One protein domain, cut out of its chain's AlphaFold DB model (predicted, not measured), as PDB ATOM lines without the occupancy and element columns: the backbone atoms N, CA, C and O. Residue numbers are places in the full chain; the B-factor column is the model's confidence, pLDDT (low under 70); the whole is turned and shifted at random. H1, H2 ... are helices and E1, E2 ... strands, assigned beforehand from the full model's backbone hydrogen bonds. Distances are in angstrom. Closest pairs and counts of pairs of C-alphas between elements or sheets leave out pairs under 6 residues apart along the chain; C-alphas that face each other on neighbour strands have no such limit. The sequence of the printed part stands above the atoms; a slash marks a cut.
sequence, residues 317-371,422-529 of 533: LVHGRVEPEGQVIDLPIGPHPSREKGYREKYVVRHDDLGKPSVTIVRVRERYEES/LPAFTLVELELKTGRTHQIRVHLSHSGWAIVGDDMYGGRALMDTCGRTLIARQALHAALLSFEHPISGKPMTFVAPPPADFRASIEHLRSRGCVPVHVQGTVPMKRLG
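Overview. This is residues 317 to 371 and 422 to 529 of the 533 residues of the protein "S4 domain-containing protein" of Cyanobacteria bacterium CYA (UniProt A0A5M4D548). A strongly twisted sheet of four strands, E1, E6, E5 and E2, forms the core, with H1 on one face and H2 on the other. The hairpin E8 and E9 makes a long arm at one side, and the small hairpin E3 and E4 packs by H1. You will find 163 residues printed, with two named helices and nine named strands in the order E1 E2 E3 E4 E5 E6 H1 E7 E8 E9 H2. The four-strand sheet runs E1, E6, E5, E2, antiparallel; the class is mixed, helices and strands, with under half of the residues in named elements. The whole is compact, with a radius of gyration of the C-alphas of 16.8 A and spans of 48 by 47 by 27 A.

Along the chain. Find C-alpha 317 at (122.673, 91.368, 113.629), where E1 begins and runs to residue 319. E2 is residues 326 to 330 and runs on into E3, residues 333 to 335, at 49 degrees; E4 is residues 347 to 349. E5, residues 359 to 368, measures 26.0 A and bends by 61 degrees at residue 365. E6, residues 425 to 432, measures 21.6 A. Look next for H1 at residues 439 to 446, 10.5 A, then E7 at 469 to 471. E8, residues 476 to 484, measures 24.7 A, and E9 is residues 491 to 495. H2, residues 500 to 510, measures 15.1 A and ends at C-alpha 510, (127.980, 81.766, 118.972).

Arrangement. Begin with E6 and E5, antiparallel, where N 429 and O 363 are 2.8 A apart. On the other side of E6 is E1, antiparallel, with N 318 and O 426 at 2.9 A; beside E5 is E2, antiparallel, with N 329 and O 360 at 2.8 A. H1 and H2 are on opposite faces, giving three layers, helices on both faces of the sheet. H1 has a height over the sheet of 5.8 A; its closest C-alphas to E5 are those of Ile 440 and Thr 360, 7.0 A. H2, at a height of 10.2 A, is over E1 and E6. The closest C-alphas of E4 and H1 are those of Val 348 and Val 442, 5.9 A. In the hairpin E3 and E4, N 348 and O 334 are 2.9 A apart; in the hairpin E8 and E9, N 494 and O 481 are 2.8 A apart. E7 pairs with no named strand; its Ile 471 and Asp 501 of H2 have the closest C-alphas, 5.6 A. In H1 and H2 every O i to N i+4 pair is within hydrogen-bond range.

Size, cuts and confidence. The two C-alphas farthest apart are those of Ser 371 and Ile 487, 52.7 A. Residues 372 to 421 are not printed, and C-alphas 371 and 422 are 10.0 A apart across the cut. The links E3 to E4 and H1 to E7 are long. Mean pLDDT of the printed part is 92.2; look for values under 70 at residues 370 to 371 and 422 to 423.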
ATOM      1  N   LEU A 317     123.202  92.717 113.478       97.88
ATOM      2  CA  LEU A 317     122.673  91.368 113.629       97.88
ATOM      3  C   LEU A 317     121.294  91.314 112.966       97.88
ATOM      4  O   LEU A 317     120.411  92.106 113.310       97.88
ATOM      5  N   VAL A 318     121.109  90.407 112.010       97.31
ATOM      6  CA  VAL A 318     119.877  90.294 111.216       97.31
ATOM      7  C   VAL A 318     119.223  88.926 111.367       97.31
ATOM      8  O   VAL A 318     119.895  87.928 111.628       97.31
ATOM      9  N   HIS A 319     117.902  88.898 111.191       94.81
ATOM     10  CA  HIS A 319     117.134  87.663 111.044       94.81
ATOM     11  C   HIS A 319     117.383  87.040 109.665       94.81
ATOM     12  O   HIS A 319     117.464  87.744 108.658       94.81
ATOM     13  N   GLY A 320     117.423  85.713 109.627       92.44
ATOM     14  CA  GLY A 320     117.619  84.911 108.427       92.44
ATOM     15  C   GLY A 320     119.086  84.688 108.061       92.44
ATOM     16  O   GLY A 320     120.021  85.213 108.674       92.44
ATOM     17  N   ARG A 321     119.268  83.888 107.011       93.12
ATOM     18  CA  ARG A 321     120.555  83.629 106.370       93.12
ATOM     19  C   ARG A 321     120.765  84.634 105.239       93.12
ATOM     20  O   ARG A 321     119.940  84.727 104.330       93.12
ATOM     21  N   VAL A 322     121.855  85.397 105.301       93.94
ATOM     22  CA  VAL A 322     122.198  86.367 104.249       93.94
ATOM     23  C   VAL A 322     122.995  85.677 103.148       93.94
ATOM     24  O   VAL A 322     124.079  85.128 103.386       93.94
ATOM     25  N   GLU A 323     122.456  85.739 101.936       91.19
ATOM     26  CA  GLU A 323     123.100  85.291 100.706       91.19
ATOM     27  C   GLU A 323     122.846  86.306  99.578       91.19
ATOM     28  O   GLU A 323     121.751  86.874  99.502       91.19
ATOM     29  N   PRO A 324     123.841  86.567  98.711       93.75
ATOM     30  CA  PRO A 324     125.229  86.089  98.788       93.75
ATOM     31  C   PRO A 324     126.033  86.758  99.927       93.75
ATOM     32  O   PRO A 324     125.585  87.726 100.544       93.75
ATOM     33  N   GLU A 325     127.236  86.237 100.205       94.31
ATOM     34  CA  GLU A 325     128.109  86.673 101.317       94.31
ATOM     35  C   GLU A 325     128.610  88.114 101.192       94.31
ATOM     36  O   GLU A 325     128.910  88.761 102.192       94.31
ATOM     37  N   GLY A 326     128.680  88.640  99.972       95.06
ATOM     38  CA  GLY A 326     128.983  90.037  99.696       95.06
ATOM     39  C   GLY A 326     128.040  90.568  98.628       95.06
ATOM     40  O   GLY A 326     127.891  89.949  97.577       95.06
ATOM     41  N   GLN A 327     127.407  91.713  98.881       96.12
ATOM     42  CA  GLN A 327     126.493  92.328  97.916       96.12
ATOM     43  C   GLN A 327     126.372  93.840  98.077       96.12
ATOM     44  O   GLN A 327     126.671  94.409  99.129       96.12
ATOM     45  N   VAL A 328     125.892  94.488  97.019       97.94
ATOM     46  CA  VAL A 328     125.585  95.918  96.999       97.94
ATOM     47  C   VAL A 328     124.078  96.092  96.891       97.94
ATOM     48  O   VAL A 328     123.464  95.630  95.936       97.94
ATOM     49  N   ILE A 329     123.495  96.799  97.854       97.94
ATOM     50  CA  ILE A 329     122.109  97.256  97.801       97.94
ATOM     51  C   ILE A 329     122.130  98.714  97.337       97.94
ATOM     52  O   ILE A 329     122.409  99.619  98.132       97.94
ATOM     53  N   ASP A 330     121.863  98.919  96.047       98.12
ATOM     54  CA  ASP A 330     121.699 100.229  95.405       98.12
ATOM     55  C   ASP A 330     120.217 100.457  95.101       98.12
ATOM     56  O   ASP A 330     119.718 100.158  94.017       98.12
ATOM     57  N   LEU A 331     119.485 100.900  96.123       98.19
ATOM     58  CA  LEU A 331     118.051 101.131  96.038       98.19
ATOM     59  C   LEU A 331     117.727 102.527  96.570       98.19
ATOM     60  O   LEU A 331     118.191 102.900  97.648       98.19
ATOM     61  N   PRO A 332     116.936 103.329  95.843       98.06
ATOM     62  CA  PRO A 332     116.542 104.654  96.299       98.06
ATOM     63  C   PRO A 332     115.576 104.584  97.487       98.06
ATOM     64  O   PRO A 332     114.639 103.787  97.499       98.06
ATOM     65  N   ILE A 333     115.763 105.464  98.472       97.44
ATOM     66  CA  ILE A 333     114.927 105.545  99.677       97.44
ATOM     67  C   ILE A 333     114.192 106.884  99.744       97.44
ATOM     68  O   ILE A 333     114.778 107.951  99.540       97.44
ATOM     69  N   GLY A 334     112.918 106.841 100.130       94.88
ATOM     70  CA  GLY A 334     112.105 108.024 100.398       94.88
ATOM     71  C   GLY A 334     111.122 107.821 101.557       94.88
ATOM     72  O   GLY A 334     111.005 106.718 102.096       94.88
ATOM     73  N   PRO A 335     110.423 108.884 101.985       93.38
ATOM     74  CA  PRO A 335     109.420 108.789 103.042       93.38
ATOM     75  C   PRO A 335     108.266 107.878 102.607       93.38
ATOM     76  O   PRO A 335     107.867 107.890 101.441       93.38
ATOM     77  N   HIS A 336     107.696 107.119 103.539       93.38
ATOM     78  CA  HIS A 336     106.558 106.246 103.265       93.38
ATOM     79  C   HIS A 336     105.360 107.056 102.709       93.38
ATOM     80  O   HIS A 336     105.090 108.163 103.185       93.38
ATOM     81  N   PRO A 337     104.624 106.549 101.696       88.12
ATOM     82  CA  PRO A 337     103.536 107.297 101.056       88.12
ATOM     83  C   PRO A 337     102.325 107.529 101.972       88.12
ATOM     84  O   PRO A 337     101.688 108.582 101.894       88.12
ATOM     85  N   SER A 338     102.014 106.574 102.858       87.56
ATOM     86  CA  SER A 338     100.929 106.725 103.838       87.56
ATOM     87  C   SER A 338     101.196 107.865 104.823       87.56
ATOM     88  O   SER A 338     102.290 108.006 105.369       87.56
ATOM     89  N   ARG A 339     100.153 108.660 105.077       80.00
ATOM     90  CA  ARG A 339     100.142 109.751 106.064       80.00
ATOM     91  C   ARG A 339      99.598 109.310 107.425       80.00
ATOM     92  O   ARG A 339      99.493 110.144 108.324       80.00
ATOM     93  N   GLU A 340      99.251 108.035 107.573       79.69
ATOM     94  CA  GLU A 340      98.756 107.467 108.823       79.69
ATOM     95  C   GLU A 340      99.830 107.487 109.916       79.69
ATOM     96  O   GLU A 340     101.036 107.383 109.660       79.69
ATOM     97  N   LYS A 341      99.379 107.637 111.164       72.31
ATOM     98  CA  LYS A 341     100.254 107.627 112.338       72.31
ATOM     99  C   LYS A 341     100.977 106.277 112.429       72.31
ATOM    100  O   LYS A 341     100.330 105.243 112.312       72.31
ATOM    101  N   GLY A 342     102.295 106.289 112.633       73.00
ATOM    102  CA  GLY A 342     103.135 105.086 112.660       73.00
ATOM    103  C   GLY A 342     103.736 104.708 111.302       73.00
ATOM    104  O   GLY A 342     104.764 104.036 111.263       73.00
ATOM    105  N   TYR A 343     103.150 105.165 110.189       81.56
ATOM    106  CA  TYR A 343     103.752 105.056 108.855       81.56
ATOM    107  C   TYR A 343     104.447 106.348 108.433       81.56
ATOM    108  O   TYR A 343     105.434 106.300 107.706       81.56
ATOM    109  N   ARG A 344     103.968 107.501 108.914       79.88
ATOM    110  CA  ARG A 344     104.516 108.820 108.575       79.88
ATOM    111  C   ARG A 344     105.996 108.978 108.942       79.88
ATOM    112  O   ARG A 344     106.695 109.753 108.292       79.88
ATOM    113  N   GLU A 345     106.457 108.284 109.978       84.12
ATOM    114  CA  GLU A 345     107.856 108.280 110.416       84.12
ATOM    115  C   GLU A 345     108.730 107.266 109.650       84.12
ATOM    116  O   GLU A 345     109.958 107.311 109.757       84.12
ATOM    117  N   LYS A 346     108.122 106.361 108.869       91.75
ATOM    118  CA  LYS A 346     108.839 105.323 108.125       91.75
ATOM    119  C   LYS A 346     109.381 105.852 106.802       91.75
ATOM    120  O   LYS A 346     108.794 106.696 106.128       91.75
ATOM    121  N   TYR A 347     110.500 105.270 106.412       95.38
ATOM    122  CA  TYR A 347     111.092 105.355 105.083       95.38
ATOM    123  C   TYR A 347     111.005 103.997 104.396       95.38
ATOM    124  O   TYR A 347     111.015 102.977 105.079       95.38
ATOM    125  N   VAL A 348     110.911 103.990 103.070       96.88
ATOM    126  CA  VAL A 348     110.814 102.781 102.240       96.88
ATOM    127  C   VAL A 348     111.612 102.956 100.956       96.88
ATOM    128  O   VAL A 348     111.956 104.083 100.586       96.88
ATOM    129  N   VAL A 349     111.883 101.847 100.269       97.56
ATOM    130  CA  VAL A 349     112.401 101.887  98.899       97.56
ATOM    131  C   VAL A 349     111.352 102.536  97.992       97.56
ATOM    132  O   VAL A 349     110.175 102.173  98.040       97.56
ATOM    133  N   ARG A 350     111.764 103.537  97.211       95.31
ATOM    134  CA  ARG A 350     110.892 104.293  96.299       95.31
ATOM    135  C   ARG A 350     111.604 104.589  94.996       95.31
ATOM    136  O   ARG A 350     112.649 105.223  95.018       95.31
ATOM    137  N   HIS A 351     110.988 104.218  93.882       95.81
ATOM    138  CA  HIS A 351     111.513 104.468  92.536       95.81
ATOM    139  C   HIS A 351     110.912 105.709  91.858       95.81
ATOM    140  O   HIS A 351     111.178 105.957  90.688       95.81
ATOM    141  N   ASP A 352     110.088 106.472  92.574       93.81
ATOM    142  CA  ASP A 352     109.544 107.741  92.098       93.81
ATOM    143  C   ASP A 352     110.469 108.924  92.420       93.81
ATOM    144  O   ASP A 352     111.548 108.769  92.993       93.81
ATOM    145  N   ASP A 353     110.028 110.127  92.061       91.25
ATOM    146  CA  ASP A 353     110.731 111.398  92.251       91.25
ATOM    147  C   ASP A 353     111.033 111.737  93.723       91.25
ATOM    148  O   ASP A 353     111.904 112.559  94.017       91.25
ATOM    149  N   LEU A 354     110.343 111.086  94.664       90.69
ATOM    150  CA  LEU A 354     110.585 111.233  96.099       90.69
ATOM    151  C   LEU A 354     111.669 110.277  96.624       90.69
ATOM    152  O   LEU A 354     112.146 110.461  97.752       90.69
ATOM    153  N   GLY A 355     112.054 109.271  95.837       94.81
ATOM    154  CA  GLY A 355     113.162 108.368  96.112       94.81
ATOM    155  C   GLY A 355     114.512 109.050  95.916       94.81
ATOM    156  O   GLY A 355     114.810 109.601  94.860       94.81
ATOM    157  N   LYS A 356     115.370 109.011  96.938       96.56
ATOM    158  CA  LYS A 356     116.740 109.530  96.850       96.56
ATOM    159  C   LYS A 356     117.726 108.373  96.714       96.56
ATOM    160  O   LYS A 356     117.642 107.461  97.534       96.56
ATOM    161  N   PRO A 357     118.702 108.432  95.787       97.31
ATOM    162  CA  PRO A 357     119.703 107.382  95.634       97.31
ATOM    163  C   PRO A 357     120.419 107.062  96.948       97.31
ATOM    164  O   PRO A 357     120.833 107.979  97.688       97.31
ATOM    165  N   SER A 358     120.566 105.766  97.208       97.50
ATOM    166  CA  SER A 358     121.232 105.224  98.387       97.50
ATOM    167  C   SER A 358     121.947 103.922  98.080       97.50
ATOM    168  O   SER A 358     121.383 103.035  97.453       97.50
ATOM    169  N   VAL A 359     123.171 103.799  98.592       98.12
ATOM    170  CA  VAL A 359     124.030 102.635  98.368       98.12
ATOM    171  C   VAL A 359     124.583 102.133  99.697       98.12
ATOM    172  O   VAL A 359     125.206 102.892 100.452       98.12
ATOM    173  N   THR A 360     124.371 100.842  99.947       98.38
ATOM    174  CA  THR A 360     124.856 100.098 101.115       98.38
ATOM    175  C   THR A 360     125.545  98.830 100.628       98.38
ATOM    176  O   THR A 360     124.934  98.044  99.912       98.38
ATOM    177  N   ILE A 361     126.797  98.611 101.019       98.19
ATOM    178  CA  ILE A 361     127.510  97.359 100.736       98.19
ATOM    179  C   ILE A 361     127.391  96.476 101.976       98.19
ATOM    180  O   ILE A 361     127.669  96.949 103.074       98.19
ATOM    181  N   VAL A 362     126.978  95.223 101.810       98.06
ATOM    182  CA  VAL A 362     126.777  94.241 102.884       98.06
ATOM    183  C   VAL A 362     127.810  93.130 102.732       98.06
ATOM    184  O   VAL A 362     128.018  92.634 101.625       98.06
ATOM    185  N   ARG A 363     128.455  92.743 103.834       97.75
ATOM    186  CA  ARG A 363     129.401  91.624 103.902       97.75
ATOM    187  C   ARG A 363     129.073  90.751 105.106       97.75
ATOM    188  O   ARG A 363     129.015  91.248 106.229       97.75
ATOM    189  N   VAL A 364     128.863  89.463 104.885       96.88
ATOM    190  CA  VAL A 364     128.614  88.483 105.943       96.88
ATOM    191  C   VAL A 364     129.886  88.280 106.759       96.88
ATOM    192  O   VAL A 364     130.987  88.236 106.210       96.88
ATOM    193  N   ARG A 365     129.732  88.207 108.082       95.00
ATOM    194  CA  ARG A 365     130.822  87.952 109.032       95.00
ATOM    195  C   ARG A 365     130.682  86.589 109.676       95.00
ATOM    196  O   ARG A 365     131.635  85.822 109.685       95.00
ATOM    197  N   GLU A 366     129.501  86.302 110.200       94.69
ATOM    198  CA  GLU A 366     129.188  85.054 110.891       94.69
ATOM    199  C   GLU A 366     127.746  84.669 110.570       94.69
ATOM    200  O   GLU A 366     126.873  85.538 110.488       94.69
ATOM    201  N   ARG A 367     127.499  83.374 110.387       94.19
ATOM    202  CA  ARG A 367     126.157  82.788 110.326       94.19
ATOM    203  C   ARG A 367     125.926  81.971 111.587       94.19
ATOM    204  O   ARG A 367     126.828  81.260 112.023       94.19
ATOM    205  N   TYR A 368     124.725  82.057 112.135       92.44
ATOM    206  CA  TYR A 368     124.316  81.305 113.313       92.44
ATOM    207  C   TYR A 368     123.168  80.381 112.921       92.44
ATOM    208  O   TYR A 368     122.068  80.837 112.591       92.44
ATOM    209  N   GLU A 369     123.462  79.088 112.923       82.44
ATOM    210  CA  GLU A 369     122.540  77.997 112.617       82.44
ATOM    211  C   GLU A 369     122.580  77.033 113.806       82.44
ATOM    212  O   GLU A 369     123.647  76.798 114.376       82.44
ATOM    213  N   GLU A 370     121.428  76.503 114.217       66.75
ATOM    214  CA  GLU A 370     121.412  75.489 115.268       66.75
ATOM    215  C   GLU A 370     121.935  74.175 114.685       66.75
ATOM    216  O   GLU A 370     121.436  73.681 113.670       66.75
ATOM    217  N   SER A 371     122.965  73.619 115.320       52.88
ATOM    218  CA  SER A 371     123.449  72.282 114.986       52.88
ATOM    219  C   SER A 371     122.356  71.295 115.386       52.88
ATOM    220  O   SER A 371     122.056  71.170 116.570       52.88
ATOM    221  N   LEU A 422     115.172  76.614 114.646       51.22
ATOM    222  CA  LEU A 422     115.199  77.998 115.118       51.22
ATOM    223  C   LEU A 422     115.494  78.964 113.952       51.22
ATOM    224  O   LEU A 422     116.164  78.590 112.985       51.22
ATOM    225  N   PRO A 423     115.018  80.223 114.014       61.88
ATOM    226  CA  PRO A 423     115.326  81.200 112.977       61.88
ATOM    227  C   PRO A 423     116.845  81.377 112.864       61.88
ATOM    228  O   PRO A 423     117.499  81.701 113.852       61.88
ATOM    229  N   ALA A 424     117.398  81.183 111.663       86.88
ATOM    230  CA  ALA A 424     118.796  81.493 111.380       86.88
ATOM    231  C   ALA A 424     119.070  82.981 111.649       86.88
ATOM    232  O   ALA A 424     118.199  83.824 111.414       86.88
ATOM    233  N   PHE A 425     120.276  83.311 112.105       95.12
ATOM    234  CA  PHE A 425     120.727  84.695 112.266       95.12
ATOM    235  C   PHE A 425     122.031  84.911 111.510       95.12
ATOM    236  O   PHE A 425     122.816  83.985 111.318       95.12
ATOM    237  N   THR A 426     122.299  86.154 111.119       96.44
ATOM    238  CA  THR A 426     123.565  86.510 110.474       96.44
ATOM    239  C   THR A 426     124.128  87.793 111.074       96.44
ATOM    240  O   THR A 426     123.413  88.786 111.220       96.44
ATOM    241  N   LEU A 427     125.421  87.801 111.394       97.50
ATOM    242  CA  LEU A 427     126.172  89.022 111.662       97.50
ATOM    243  C   LEU A 427     126.722  89.559 110.341       97.50
ATOM    244  O   LEU A 427     127.453  88.865 109.630       97.50
ATOM    245  N   VAL A 428     126.399  90.809 110.026       97.62
ATOM    246  CA  VAL A 428     126.871  91.486 108.816       97.62
ATOM    247  C   VAL A 428     127.644  92.755 109.151       97.62
ATOM    248  O   VAL A 428     127.298  93.503 110.066       97.62
ATOM    249  N   GLU A 429     128.679  93.019 108.363       98.12
ATOM    250  CA  GLU A 429     129.319  94.322 108.264       98.12
ATOM    251  C   GLU A 429     128.703  95.091 107.093       98.12
ATOM    252  O   GLU A 429     128.574  94.566 105.985       98.12
ATOM    253  N   LEU A 430     128.349  96.353 107.322       98.19
ATOM    254  CA  LEU A 430     127.843  97.246 106.292       98.19
ATOM    255  C   LEU A 430     128.785  98.415 106.062       98.19
ATOM    256  O   LEU A 430     129.241  99.043 107.010       98.19
ATOM    257  N   GLU A 431     128.997  98.771 104.804       97.56
ATOM    258  CA  GLU A 431     129.730  99.962 104.395       97.56
ATOM    259  C   GLU A 431     128.777 100.944 103.704       97.56
ATOM    260  O   GLU A 431     128.124 100.617 102.707       97.56
ATOM    261  N   LEU A 432     128.688 102.164 104.238       96.75
ATOM    262  CA  LEU A 432     127.773 103.189 103.732       96.75
ATOM    263  C   LEU A 432     128.454 104.171 102.779       96.75
ATOM    264  O   LEU A 432     129.314 104.962 103.176       96.75
ATOM    265  N   LYS A 433     127.963 104.221 101.537       95.44
ATOM    266  CA  LYS A 433     128.351 105.251 100.557       95.44
ATOM    267  C   LYS A 433     127.440 106.474 100.592       95.44
ATOM    268  O   LYS A 433     127.840 107.547 100.158       95.44
ATOM    269  N   THR A 434     126.241 106.346 101.150       94.19
ATOM    270  CA  THR A 434     125.279 107.441 101.353       94.19
ATOM    271  C   THR A 434     124.740 107.421 102.785       94.19
ATOM    272  O   THR A 434     124.893 106.425 103.484       94.19
ATOM    273  N   GLY A 435     124.108 108.513 103.228       91.62
ATOM    274  CA  GLY A 435     123.524 108.634 104.572       91.62
ATOM    275  C   GLY A 435     122.059 109.071 104.553       91.62
ATOM    276  O   GLY A 435     121.744 110.195 104.945       91.62
ATOM    277  N   ARG A 436     121.148 108.226 104.050       94.75
ATOM    278  CA  ARG A 436     119.696 108.497 104.087       94.75
ATOM    279  C   ARG A 436     119.087 108.100 105.436       94.75
ATOM    280  O   ARG A 436     119.630 107.267 106.158       94.75
ATOM    281  N   THR A 437     117.948 108.699 105.785       92.50
ATOM    282  CA  THR A 437     117.214 108.342 107.009       92.50
ATOM    283  C   THR A 437     116.863 106.857 106.998       92.50
ATOM    284  O   THR A 437     116.312 106.373 106.014       92.50
ATOM    285  N   HIS A 438     117.186 106.157 108.088       95.62
ATOM    286  CA  HIS A 438     116.951 104.720 108.261       95.62
ATOM    287  C   HIS A 438     117.577 103.838 107.163       95.62
ATOM    288  O   HIS A 438     117.134 102.711 106.976       95.62
ATOM    289  N   GLN A 439     118.601 104.312 106.440       97.75
ATOM    290  CA  GLN A 439     119.087 103.650 105.225       97.75
ATOM    291  C   GLN A 439     119.381 102.156 105.403       97.75
ATOM    292  O   GLN A 439     118.852 101.338 104.654       97.75
ATOM    293  N   ILE A 440     120.189 101.801 106.406       98.12
ATOM    294  CA  ILE A 440     120.547 100.402 106.682       98.12
ATOM    295  C   ILE A 440     119.299  99.576 107.001       98.12
ATOM    296  O   ILE A 440     119.101  98.509 106.432       98.12
ATOM    297  N   ARG A 441     118.433 100.106 107.867       98.19
ATOM    298  CA  ARG A 441     117.214  99.443 108.343       98.19
ATOM    299  C   ARG A 441     116.257  99.139 107.192       98.19
ATOM    300  O   ARG A 441     115.771  98.020 107.074       98.19
ATOM    301  N   VAL A 442     116.048 100.118 106.310       98.00
ATOM    302  CA  VAL A 442     115.181  99.990 105.132       98.00
ATOM    303  C   VAL A 442     115.767  99.018 104.117       98.00
ATOM    304  O   VAL A 442     115.037  98.148 103.657       98.00
ATOM    305  N   HIS A 443     117.053  99.142 103.776       98.25
ATOM    306  CA  HIS A 443     117.697  98.244 102.810       98.25
ATOM    307  C   HIS A 443     117.648  96.793 103.283       98.25
ATOM    308  O   HIS A 443     117.172  95.935 102.551       98.25
ATOM    309  N   LEU A 444     118.080  96.529 104.518       98.06
ATOM    310  CA  LEU A 444     118.109  95.175 105.060       98.06
ATOM    311  C   LEU A 444     116.704  94.573 105.185       98.06
ATOM    312  O   LEU A 444     116.489  93.445 104.759       98.06
ATOM    313  N   SER A 445     115.726  95.336 105.685       97.00
ATOM    314  CA  SER A 445     114.328  94.886 105.760       97.00
ATOM    315  C   SER A 445     113.729  94.619 104.375       97.00
ATOM    316  O   SER A 445     113.082  93.593 104.178       97.00
ATOM    317  N   HIS A 446     113.988  95.490 103.392       96.50
ATOM    318  CA  HIS A 446     113.531  95.303 102.013       96.50
ATOM    319  C   HIS A 446     114.130  94.050 101.364       96.50
ATOM    320  O   HIS A 446     113.435  93.360 100.626       96.50
ATOM    321  N   SER A 447     115.386  93.726 101.680       95.75
ATOM    322  CA  SER A 447     116.052  92.496 101.239       95.75
ATOM    323  C   SER A 447     115.649  91.242 102.033       95.75
ATOM    324  O   SER A 447     116.181  90.170 101.775       95.75
ATOM    325  N   GLY A 448     114.722  91.349 102.994       94.81
ATOM    326  CA  GLY A 448     114.247  90.220 103.804       94.81
ATOM    327  C   GLY A 448     115.081  89.915 105.056       94.81
ATOM    328  O   GLY A 448     114.761  88.981 105.785       94.81
ATOM    329  N   TRP A 449     116.103  90.720 105.355       95.69
ATOM    330  CA  TRP A 449     117.020  90.546 106.489       95.69
ATOM    331  C   TRP A 449     116.776  91.598 107.572       95.69
ATOM    332  O   TRP A 449     117.636  92.424 107.871       95.69
ATOM    333  N   ALA A 450     115.573  91.622 108.149       96.50
ATOM    334  CA  ALA A 450     115.240  92.603 109.180       96.50
ATOM    335  C   ALA A 450     116.248  92.554 110.347       96.50
ATOM    336  O   ALA A 450     116.599  91.482 110.844       96.50
ATOM    337  N   ILE A 451     116.705  93.726 110.795       98.12
ATOM    338  CA  ILE A 451     117.652  93.837 111.913       98.12
ATOM    339  C   ILE A 451     116.970  93.347 113.190       98.12
ATOM    340  O   ILE A 451     115.838  93.731 113.476       98.12
ATOM    341  N   VAL A 452     117.655  92.527 113.978       97.12
ATOM    342  CA  VAL A 452     117.160  92.059 115.277       97.12
ATOM    343  C   VAL A 452     116.807  93.256 116.170       97.12
ATOM    344  O   VAL A 452     117.566  94.216 116.258       97.12
ATOM    345  N   GLY A 453     115.633  93.214 116.802       94.75
ATOM    346  CA  GLY A 453     115.116  94.271 117.679       94.75
ATOM    347  C   GLY A 453     114.663  95.564 116.981       94.75
ATOM    348  O   GLY A 453     114.359  96.540 117.664       94.75
ATOM    349  N   ASP A 454     114.610  95.611 115.644       95.62
ATOM    350  CA  ASP A 454     114.049  96.753 114.907       95.62
ATOM    351  C   ASP A 454     112.511  96.720 114.858       95.62
ATOM    352  O   ASP A 454     111.897  96.212 113.915       95.62
ATOM    353  N   ASP A 455     111.886  97.327 115.860       89.94
ATOM    354  CA  ASP A 455     110.432  97.436 116.012       89.94
ATOM    355  C   ASP A 455     109.706  98.094 114.818       89.94
ATOM    356  O   ASP A 455     108.548  97.783 114.523       89.94
ATOM    357  N   MET A 456     110.378  98.987 114.094       92.44
ATOM    358  CA  MET A 456     109.789  99.743 112.991       92.44
ATOM    359  C   MET A 456     109.753  98.944 111.686       92.44
ATOM    360  O   MET A 456     108.817  99.117 110.894       92.44
ATOM    361  N   TYR A 457     110.758  98.096 111.457       93.75
ATOM    362  CA  TYR A 457     110.998  97.415 110.179       93.75
ATOM    363  C   TYR A 457     110.905  95.883 110.257       93.75
ATOM    364  O   TYR A 457     111.422  95.185 109.385       93.75
ATOM    365  N   GLY A 458     110.194  95.363 111.263       88.38
ATOM    366  CA  GLY A 458     109.839  93.941 111.369       88.38
ATOM    367  C   GLY A 458     110.864  93.077 112.109       88.38
ATOM    368  O   GLY A 458     110.767  91.852 112.095       88.38
ATOM    369  N   GLY A 459     111.835  93.702 112.765       88.31
ATOM    370  CA  GLY A 459     112.838  93.055 113.590       88.31
ATOM    371  C   GLY A 459     112.292  92.604 114.938       88.31
ATOM    372  O   GLY A 459     111.972  93.423 115.795       88.31
ATOM    373  N   ARG A 460     112.232  91.290 115.163       90.69
ATOM    374  CA  ARG A 460     111.894  90.733 116.485       90.69
ATOM    375  C   ARG A 460     113.079  90.870 117.440       90.69
ATOM    376  O   ARG A 460     114.224  90.742 117.001       90.69
ATOM    377  N   ALA A 461     112.802  91.123 118.718       89.62
ATOM    378  CA  ALA A 461     113.816  91.112 119.772       89.62
ATOM    379  C   ALA A 461     114.439  89.713 119.916       89.62
ATOM    380  O   ALA A 461     113.773  88.709 119.651       89.62
ATOM    381  N   LEU A 462     115.705  89.658 120.331       89.06
ATOM    382  CA  LEU A 462     116.378  88.401 120.659       89.06
ATOM    383  C   LEU A 462     116.260  88.139 122.156       89.06
ATOM    384  O   LEU A 462     116.486  89.042 122.964       89.06
ATOM    385  N   MET A 463     115.928  86.901 122.506       88.00
ATOM    386  CA  MET A 463     115.848  86.429 123.883       88.00
ATOM    387  C   MET A 463     116.876  85.323 124.124       88.00
ATOM    388  O   MET A 463     117.236  84.586 123.199       88.00
ATOM    389  N   ASP A 464     117.347  85.218 125.362       84.69
ATOM    390  CA  ASP A 464     118.192  84.114 125.806       84.69
ATOM    391  C   ASP A 464     117.385  82.812 126.009       84.69
ATOM    392  O   ASP A 464     116.175  82.755 125.775       84.69
ATOM    393  N   THR A 465     118.055  81.731 126.422       82.31
ATOM    394  CA  THR A 465     117.405  80.445 126.753       82.31
ATOM    395  C   THR A 465     116.432  80.547 127.929       82.31
ATOM    396  O   THR A 465     115.522  79.731 128.034       82.31
ATOM    397  N   CYS A 466     116.594  81.545 128.798       84.19
ATOM    398  CA  CYS A 466     115.754  81.793 129.965       84.19
ATOM    399  C   CYS A 466     114.581  82.748 129.672       84.19
ATOM    400  O   CYS A 466     113.846  83.105 130.593       84.19
ATOM    401  N   GLY A 467     114.409  83.189 128.421       82.56
ATOM    402  CA  GLY A 467     113.356  84.123 128.016       82.56
ATOM    403  C   GLY A 467     113.637  85.595 128.344       82.56
ATOM    404  O   GLY A 467     112.735  86.426 128.227       82.56
ATOM    405  N   ARG A 468     114.864  85.957 128.741       88.19
ATOM    406  CA  ARG A 468     115.258  87.355 128.974       88.19
ATOM    407  C   ARG A 468     115.642  88.007 127.654       88.19
ATOM    408  O   ARG A 468     116.385  87.440 126.860       88.19
ATOM    409  N   THR A 469     115.170  89.227 127.421       90.38
ATOM    410  CA  THR A 469     115.514  89.988 126.215       90.38
ATOM    411  C   THR A 469     116.977  90.432 126.248       90.38
ATOM    412  O   THR A 469     117.349  91.249 127.086       90.38
ATOM    413  N   LEU A 470     117.783  89.941 125.304       91.38
ATOM    414  CA  LEU A 470     119.193  90.315 125.141       91.38
ATOM    415  C   LEU A 470     119.347  91.668 124.446       91.38
ATOM    416  O   LEU A 470     120.182  92.480 124.834       91.38
ATOM    417  N   ILE A 471     118.512  91.935 123.437       92.81
ATOM    418  CA  ILE A 471     118.492  93.226 122.748       92.81
ATOM    419  C   ILE A 471     117.071  93.594 122.307       92.81
ATOM    420  O   ILE A 471     116.414  92.877 121.549       92.81
ATOM    421  N   ALA A 472     116.588  94.728 122.822       89.06
ATOM    422  CA  ALA A 472     115.234  95.251 122.599       89.06
ATOM    423  C   ALA A 472     115.186  96.430 121.607       89.06
ATOM    424  O   ALA A 472     114.131  97.018 121.381       89.06
ATOM    425  N   ARG A 473     116.340  96.804 121.053       94.75
ATOM    426  CA  ARG A 473     116.514  97.878 120.069       94.75
ATOM    427  C   ARG A 473     117.116  97.306 118.795       94.75
ATOM    428  O   ARG A 473     117.623  96.188 118.826       94.75
ATOM    429  N   GLN A 474     117.166  98.085 117.714       97.06
ATOM    430  CA  GLN A 474     117.871  97.632 116.522       97.06
ATOM    431  C   GLN A 474     119.323  97.279 116.874       97.06
ATOM    432  O   GLN A 474     120.087  98.117 117.371       97.06
ATOM    433  N   ALA A 475     119.695  96.029 116.616       98.00
ATOM    434  CA  ALA A 475     121.041  95.503 116.741       98.00
ATOM    435  C   ALA A 475     121.912  96.082 115.623       98.00
ATOM    436  O   ALA A 475     122.320  95.382 114.704       98.00
ATOM    437  N   LEU A 476     122.153  97.393 115.691       98.50
ATOM    438  CA  LEU A 476     122.915  98.183 114.735       98.50
ATOM    439  C   LEU A 476     123.920  99.074 115.476       98.50
ATOM    440  O   LEU A 476     123.563  99.798 116.415       98.50
ATOM    441  N   HIS A 477     125.173  99.033 115.030       98.44
ATOM    442  CA  HIS A 477     126.296  99.718 115.665       98.44
ATOM    443  C   HIS A 477     127.239 100.317 114.611       98.44
ATOM    444  O   HIS A 477     127.715  99.602 113.738       98.44
ATOM    445  N   ALA A 478     127.501 101.622 114.672       98.38
ATOM    446  CA  ALA A 478     128.458 102.349 113.838       98.38
ATOM    447  C   ALA A 478     129.886 102.074 114.326       98.38
ATOM    448  O   ALA A 478     130.462 102.852 115.081       98.38
ATOM    449  N   ALA A 479     130.426 100.925 113.936       97.50
ATOM    450  CA  ALA A 479     131.640 100.379 114.519       97.50
ATOM    451  C   ALA A 479     132.911 101.145 114.123       97.50
ATOM    452  O   ALA A 479     133.792 101.312 114.955       97.50
ATOM    453  N   LEU A 480     133.027 101.621 112.876       97.50
ATOM    454  CA  LEU A 480     134.229 102.320 112.404       97.50
ATOM    455  C   LEU A 480     133.881 103.576 111.615       97.50
ATOM    456  O   LEU A 480     133.013 103.563 110.738       97.50
ATOM    457  N   LEU A 481     134.627 104.642 111.894       98.06
ATOM    458  CA  LEU A 481     134.588 105.897 111.159       98.06
ATOM    459  C   LEU A 481     136.016 106.317 110.797       98.06
ATOM    460  O   LEU A 481     136.854 106.476 111.684       98.06
ATOM    461  N   SER A 482     136.299 106.502 109.507       97.88
ATOM    462  CA  SER A 482     137.600 106.985 109.034       97.88
ATOM    463  C   SER A 482     137.451 108.124 108.034       97.88
ATOM    464  O   SER A 482     136.647 108.045 107.107       97.88
ATOM    465  N   PHE A 483     138.225 109.186 108.234       98.38
ATOM    466  CA  PHE A 483     138.222 110.400 107.416       98.38
ATOM    467  C   PHE A 483     139.574 111.114 107.525       98.38
ATOM    468  O   PHE A 483     140.400 110.769 108.370       98.38
ATOM    469  N   GLU A 484     139.811 112.110 106.677       98.44
ATOM    470  CA  GLU A 484     140.968 112.996 106.810       98.44
ATOM    471  C   GLU A 484     140.633 114.126 107.778       98.44
ATOM    472  O   GLU A 484     139.599 114.786 107.645       98.44
ATOM    473  N   HIS A 485     141.507 114.384 108.746       98.56
ATOM    474  CA  HIS A 485     141.356 115.511 109.650       98.56
ATOM    475  C   HIS A 485     141.180 116.808 108.830       98.56
ATOM    476  O   HIS A 485     142.061 117.143 108.035       98.56
ATOM    477  N   PRO A 486     140.105 117.595 109.029       97.62
ATOM    478  CA  PRO A 486     139.740 118.685 108.125       97.62
ATOM    479  C   PRO A 486     140.790 119.803 108.051       97.62
ATOM    480  O   PRO A 486     140.937 120.430 107.007       97.62
ATOM    481  N   ILE A 487     141.541 120.056 109.124       97.94
ATOM    482  CA  ILE A 487     142.604 121.077 109.120       97.94
ATOM    483  C   ILE A 487     143.976 120.485 108.773       97.94
ATOM    484  O   ILE A 487     144.556 120.850 107.758       97.94
ATOM    485  N   SER A 488     144.481 119.534 109.567       97.81
ATOM    486  CA  SER A 488     145.812 118.943 109.358       97.81
ATOM    487  C   SER A 488     145.951 118.000 108.151       97.81
ATOM    488  O   SER A 488     147.076 117.678 107.774       97.81
ATOM    489  N   GLY A 489     144.853 117.502 107.572       97.25
ATOM    490  CA  GLY A 489     144.862 116.531 106.468       97.25
ATOM    491  C   GLY A 489     145.327 115.118 106.847       97.25
ATOM    492  O   GLY A 489     145.409 114.246 105.985       97.25
ATOM    493  N   LYS A 490     145.647 114.856 108.121       97.94
ATOM    494  CA  LYS A 490     146.091 113.529 108.571       97.94
ATOM    495  C   LYS A 490     144.926 112.530 108.535       97.94
ATOM    496  O   LYS A 490     143.844 112.873 109.011       97.94
ATOM    497  N   PRO A 491     145.113 111.296 108.037       98.00
ATOM    498  CA  PRO A 491     144.071 110.279 108.105       98.00
ATOM    499  C   PRO A 491     143.807 109.890 109.563       98.00
ATOM    500  O   PRO A 491     144.739 109.644 110.331       98.00
ATOM    501  N   MET A 492     142.534 109.811 109.930       97.81
ATOM    502  CA  MET A 492     142.068 109.414 111.255       97.81
ATOM    503  C   MET A 492     141.142 108.208 111.129       97.81
ATOM    504  O   MET A 492     140.338 108.127 110.195       97.81
ATOM    505  N   THR A 493     141.225 107.277 112.078       97.62
ATOM    506  CA  THR A 493     140.300 106.144 112.170       97.62
ATOM    507  C   THR A 493     139.898 105.915 113.616       97.62
ATOM    508  O   THR A 493     140.749 105.701 114.472       97.62
ATOM    509  N   PHE A 494     138.593 105.876 113.851       97.88
ATOM    510  CA  PHE A 494     137.985 105.634 115.150       97.88
ATOM    511  C   PHE A 494     137.192 104.342 115.106       97.88
ATOM    512  O   PHE A 494     136.458 104.102 114.143       97.88
ATOM    513  N   VAL A 495     137.343 103.521 116.143       97.19
ATOM    514  CA  VAL A 495     136.621 102.256 116.273       97.19
ATOM    515  C   VAL A 495     135.925 102.219 117.621       97.19
ATOM    516  O   VAL A 495     136.586 102.262 118.655       97.19
ATOM    517  N   ALA A 496     134.598 102.201 117.595       96.25
ATOM    518  CA  ALA A 496     133.783 102.087 118.790       96.25
ATOM    519  C   ALA A 496     133.589 100.599 119.118       96.25
ATOM    520  O   ALA A 496     133.274  99.818 118.215       96.25
ATOM    521  N   PRO A 497     133.775 100.183 120.381       94.50
ATOM    522  CA  PRO A 497     133.451  98.824 120.782       94.50
ATOM    523  C   PRO A 497     131.923  98.629 120.769       94.50
ATOM    524  O   PRO A 497     131.188  99.504 121.247       94.50
ATOM    525  N   PRO A 498     131.417  97.474 120.295       95.25
ATOM    526  CA  PRO A 498     130.004  97.153 120.382       95.25
ATOM    527  C   PRO A 498     129.533  97.191 121.839       95.25
ATOM    528  O   PRO A 498     130.250  96.708 122.721       95.25
ATOM    529  N   PRO A 499     128.347  97.746 122.120       95.81
ATOM    530  CA  PRO A 499     127.806  97.824 123.474       95.81
ATOM    531  C   PRO A 499     127.484  96.434 124.048       95.81
ATOM    532  O   PRO A 499     127.368  95.451 123.314       95.81
ATOM    533  N   ALA A 500     127.338  96.355 125.375       94.31
ATOM    534  CA  ALA A 500     127.195  95.091 126.102       94.31
ATOM    535  C   ALA A 500     125.998  94.238 125.641       94.31
ATOM    536  O   ALA A 500     126.142  93.030 125.490       94.31
ATOM    537  N   ASP A 501     124.852  94.861 125.350       95.19
ATOM    538  CA  ASP A 501     123.654  94.192 124.817       95.19
ATOM    539  C   ASP A 501     123.916  93.515 123.457       95.19
ATOM    540  O   ASP A 501     123.495  92.384 123.202       95.19
ATOM    541  N   PHE A 502     124.673  94.187 122.589       96.19
ATOM    542  CA  PHE A 502     125.074  93.670 121.285       96.19
ATOM    543  C   PHE A 502     126.072  92.513 121.428       96.19
ATOM    544  O   PHE A 502     125.905  91.487 120.772       96.19
ATOM    545  N   ARG A 503     127.088  92.654 122.294       94.94
ATOM    546  CA  ARG A 503     128.083  91.594 122.540       94.94
ATOM    547  C   ARG A 503     127.444  90.340 123.126       94.94
ATOM    548  O   ARG A 503     127.623  89.270 122.559       94.94
ATOM    549  N   ALA A 504     126.609  90.493 124.154       93.88
ATOM    550  CA  ALA A 504     125.876  89.384 124.764       93.88
ATOM    551  C   ALA A 504     124.991  88.647 123.743       93.88
ATOM    552  O   ALA A 504     124.896  87.424 123.767       93.88
ATOM    553  N   SER A 505     124.387  89.378 122.798       94.56
ATOM    554  CA  SER A 505     123.612  88.779 121.704       94.56
ATOM    555  C   SER A 505     124.476  87.926 120.765       94.56
ATOM    556  O   SER A 505     124.058  86.837 120.380       94.56
ATOM    557  N   ILE A 506     125.676  88.398 120.405       94.12
ATOM    558  CA  ILE A 506     126.626  87.628 119.585       94.12
ATOM    559  C   ILE A 506     127.116  86.393 120.345       94.12
ATOM    560  O   ILE A 506     127.095  85.300 119.791       94.12
ATOM    561  N   GLU A 507     127.556  86.553 121.592       93.00
ATOM    562  CA  GLU A 507     128.081  85.458 122.422       93.00
ATOM    563  C   GLU A 507     127.039  84.352 122.606       93.00
ATOM    564  O   GLU A 507     127.330  83.172 122.395       93.00
ATOM    565  N   HIS A 508     125.795  84.742 122.891       92.19
ATOM    566  CA  HIS A 508     124.665  83.824 122.978       92.19
ATOM    567  C   HIS A 508     124.463  83.029 121.686       92.19
ATOM    568  O   HIS A 508     124.310  81.810 121.731       92.19
ATOM    569  N   LEU A 509     124.497  83.686 120.525       92.06
ATOM    570  CA  LEU A 509     124.330  83.002 119.241       92.06
ATOM    571  C   LEU A 509     125.533  82.120 118.886       92.06
ATOM    572  O   LEU A 509     125.336  80.996 118.430       92.06
ATOM    573  N   ARG A 510     126.763  82.569 119.165       91.62
ATOM    574  CA  ARG A 510     127.980  81.766 118.972       91.62
ATOM    575  C   ARG A 510     127.941  80.468 119.776       91.62
ATOM    576  O   ARG A 510     128.326  79.431 119.243       91.62
ATOM    577  N   SER A 511     127.408  80.502 121.000       89.94
ATOM    578  CA  SER A 511     127.272  79.308 121.851       89.94
ATOM    579  C   SER A 511     126.340  78.225 121.284       89.94
ATOM    580  O   SER A 511     126.434  77.071 121.686       89.94
ATOM    581  N   ARG A 512     125.457  78.581 120.339       86.94
ATOM    582  CA  ARG A 512     124.486  77.666 119.711       86.94
ATOM    583  C   ARG A 512     124.938  77.113 118.357       86.94
ATOM    584  O   ARG A 512     124.265  76.251 117.797       86.94
ATOM    585  N   GLY A 513     126.054  77.614 117.837       86.56
ATOM    586  CA  GLY A 513     126.563  77.292 116.510       86.56
ATOM    587  C   GLY A 513     126.897  78.557 115.729       86.56
ATOM    588  O   GLY A 513     126.059  79.437 115.537       86.56
ATOM    589  N   CYS A 514     128.143  78.652 115.268       88.56
ATOM    590  CA  CYS A 514     128.626  79.769 114.470       88.56
ATOM    591  C   CYS A 514     129.499  79.260 113.329       88.56
ATOM    592  O   CYS A 514     130.478  78.552 113.549       88.56
ATOM    593  N   VAL A 515     129.179  79.700 112.117       88.69
ATOM    594  CA  VAL A 515     130.007  79.510 110.930       88.69
ATOM    595  C   VAL A 515     130.609  80.868 110.563       88.69
ATOM    596  O   VAL A 515     129.884  81.741 110.066       88.69
ATOM    597  N   PRO A 516     131.908  81.104 110.829       89.75
ATOM    598  CA  PRO A 516     132.571  82.324 110.394       89.75
ATOM    599  C   PRO A 516     132.677  82.344 108.867       89.75
ATOM    600  O   PRO A 516     132.936  81.327 108.228       89.75
ATOM    601  N   VAL A 517     132.502  83.524 108.281       88.94
ATOM    602  CA  VAL A 517     132.559  83.739 106.834       88.94
ATOM    603  C   VAL A 517     133.653  84.752 106.529       88.94
ATOM    604  O   VAL A 517     133.693  85.850 107.093       88.94
ATOM    605  N   HIS A 518     134.558  84.389 105.621       88.56
ATOM    606  CA  HIS A 518     135.654  85.260 105.219       88.56
ATOM    607  C   HIS A 518     135.334  85.984 103.910       88.56
ATOM    608  O   HIS A 518     135.419  85.412 102.829       88.56
ATOM    609  N   VAL A 519     135.019  87.277 104.013       88.25
ATOM    610  CA  VAL A 519     134.767  88.153 102.860       88.25
ATOM    611  C   VAL A 519     135.849  89.227 102.777       88.25
ATOM    612  O   VAL A 519     136.184  89.870 103.777       88.25
ATOM    613  N   GLN A 520     136.377  89.468 101.574       86.31
ATOM    614  CA  GLN A 520     137.374  90.514 101.344       86.31
ATOM    615  C   GLN A 520     136.836  91.920 101.669       86.31
ATOM    616  O   GLN A 520     135.672  92.252 101.426       86.31
ATOM    617  N   GLY A 521     137.717  92.783 102.183       82.69
ATOM    618  CA  GLY A 521     137.390  94.180 102.493       82.69
ATOM    619  C   GLY A 521     136.563  94.375 103.768       82.69
ATOM    620  O   GLY A 521     135.947  95.431 103.931       82.69
ATOM    621  N   THR A 522     136.536  93.366 104.640       87.44
ATOM    622  CA  THR A 522     135.972  93.431 105.990       87.44
ATOM    623  C   THR A 522     137.003  93.934 107.006       87.44
ATOM    624  O   THR A 522     138.212  93.735 106.848       87.44
ATOM    625  N   VAL A 523     136.542  94.596 108.068       87.12
ATOM    626  CA  VAL A 523     137.408  95.043 109.169       87.12
ATOM    627  C   VAL A 523     137.722  93.850 110.082       87.12
ATOM    628  O   VAL A 523     136.801  93.126 110.461       87.12
ATOM    629  N   PRO A 524     138.976  93.604 110.495       86.69
ATOM    630  CA  PRO A 524     139.287  92.491 111.395       86.69
ATOM    631  C   PRO A 524     138.442  92.517 112.681       86.69
ATOM    632  O   PRO A 524     138.342  93.565 113.318       86.69
ATOM    633  N   MET A 525     137.871  91.374 113.090       85.19
ATOM    634  CA  MET A 525     136.981  91.290 114.270       85.19
ATOM    635  C   MET A 525     137.662  91.764 115.559       85.19
ATOM    636  O   MET A 525     137.043  92.461 116.358       85.19
ATOM    637  N   LYS A 526     138.966  91.485 115.703       83.94
ATOM    638  CA  LYS A 526     139.828  92.018 116.770       83.94
ATOM    639  C   LYS A 526     139.756  93.533 116.885       83.94
ATOM    640  O   LYS A 526     139.605  94.075 117.973       83.94
ATOM    641  N   ARG A 527     139.825  94.229 115.748       83.38
ATOM    642  CA  ARG A 527     139.757  95.690 115.721       83.38
ATOM    643  C   ARG A 527     138.382  96.186 116.167       83.38
ATOM    644  O   ARG A 527     138.309  97.240 116.776       83.38
ATOM    645  N   LEU A 528     137.327  95.416 115.895       81.88
ATOM    646  CA  LEU A 528     135.947  95.702 116.289       81.88
ATOM    647  C   LEU A 528     135.612  95.241 117.721       81.88
ATOM    648  O   LEU A 528     134.457  95.338 118.115       81.88
ATOM    649  N   GLY A 529     136.573  94.713 118.489       77.56
ATOM    650  CA  GLY A 529     136.328  94.223 119.850       77.56
ATOM    651  C   GLY A 529     135.401  93.003 119.922       77.56
ATOM    652  O   GLY A 529     134.696  92.838 120.913       77.56
TER     653      GLY A 529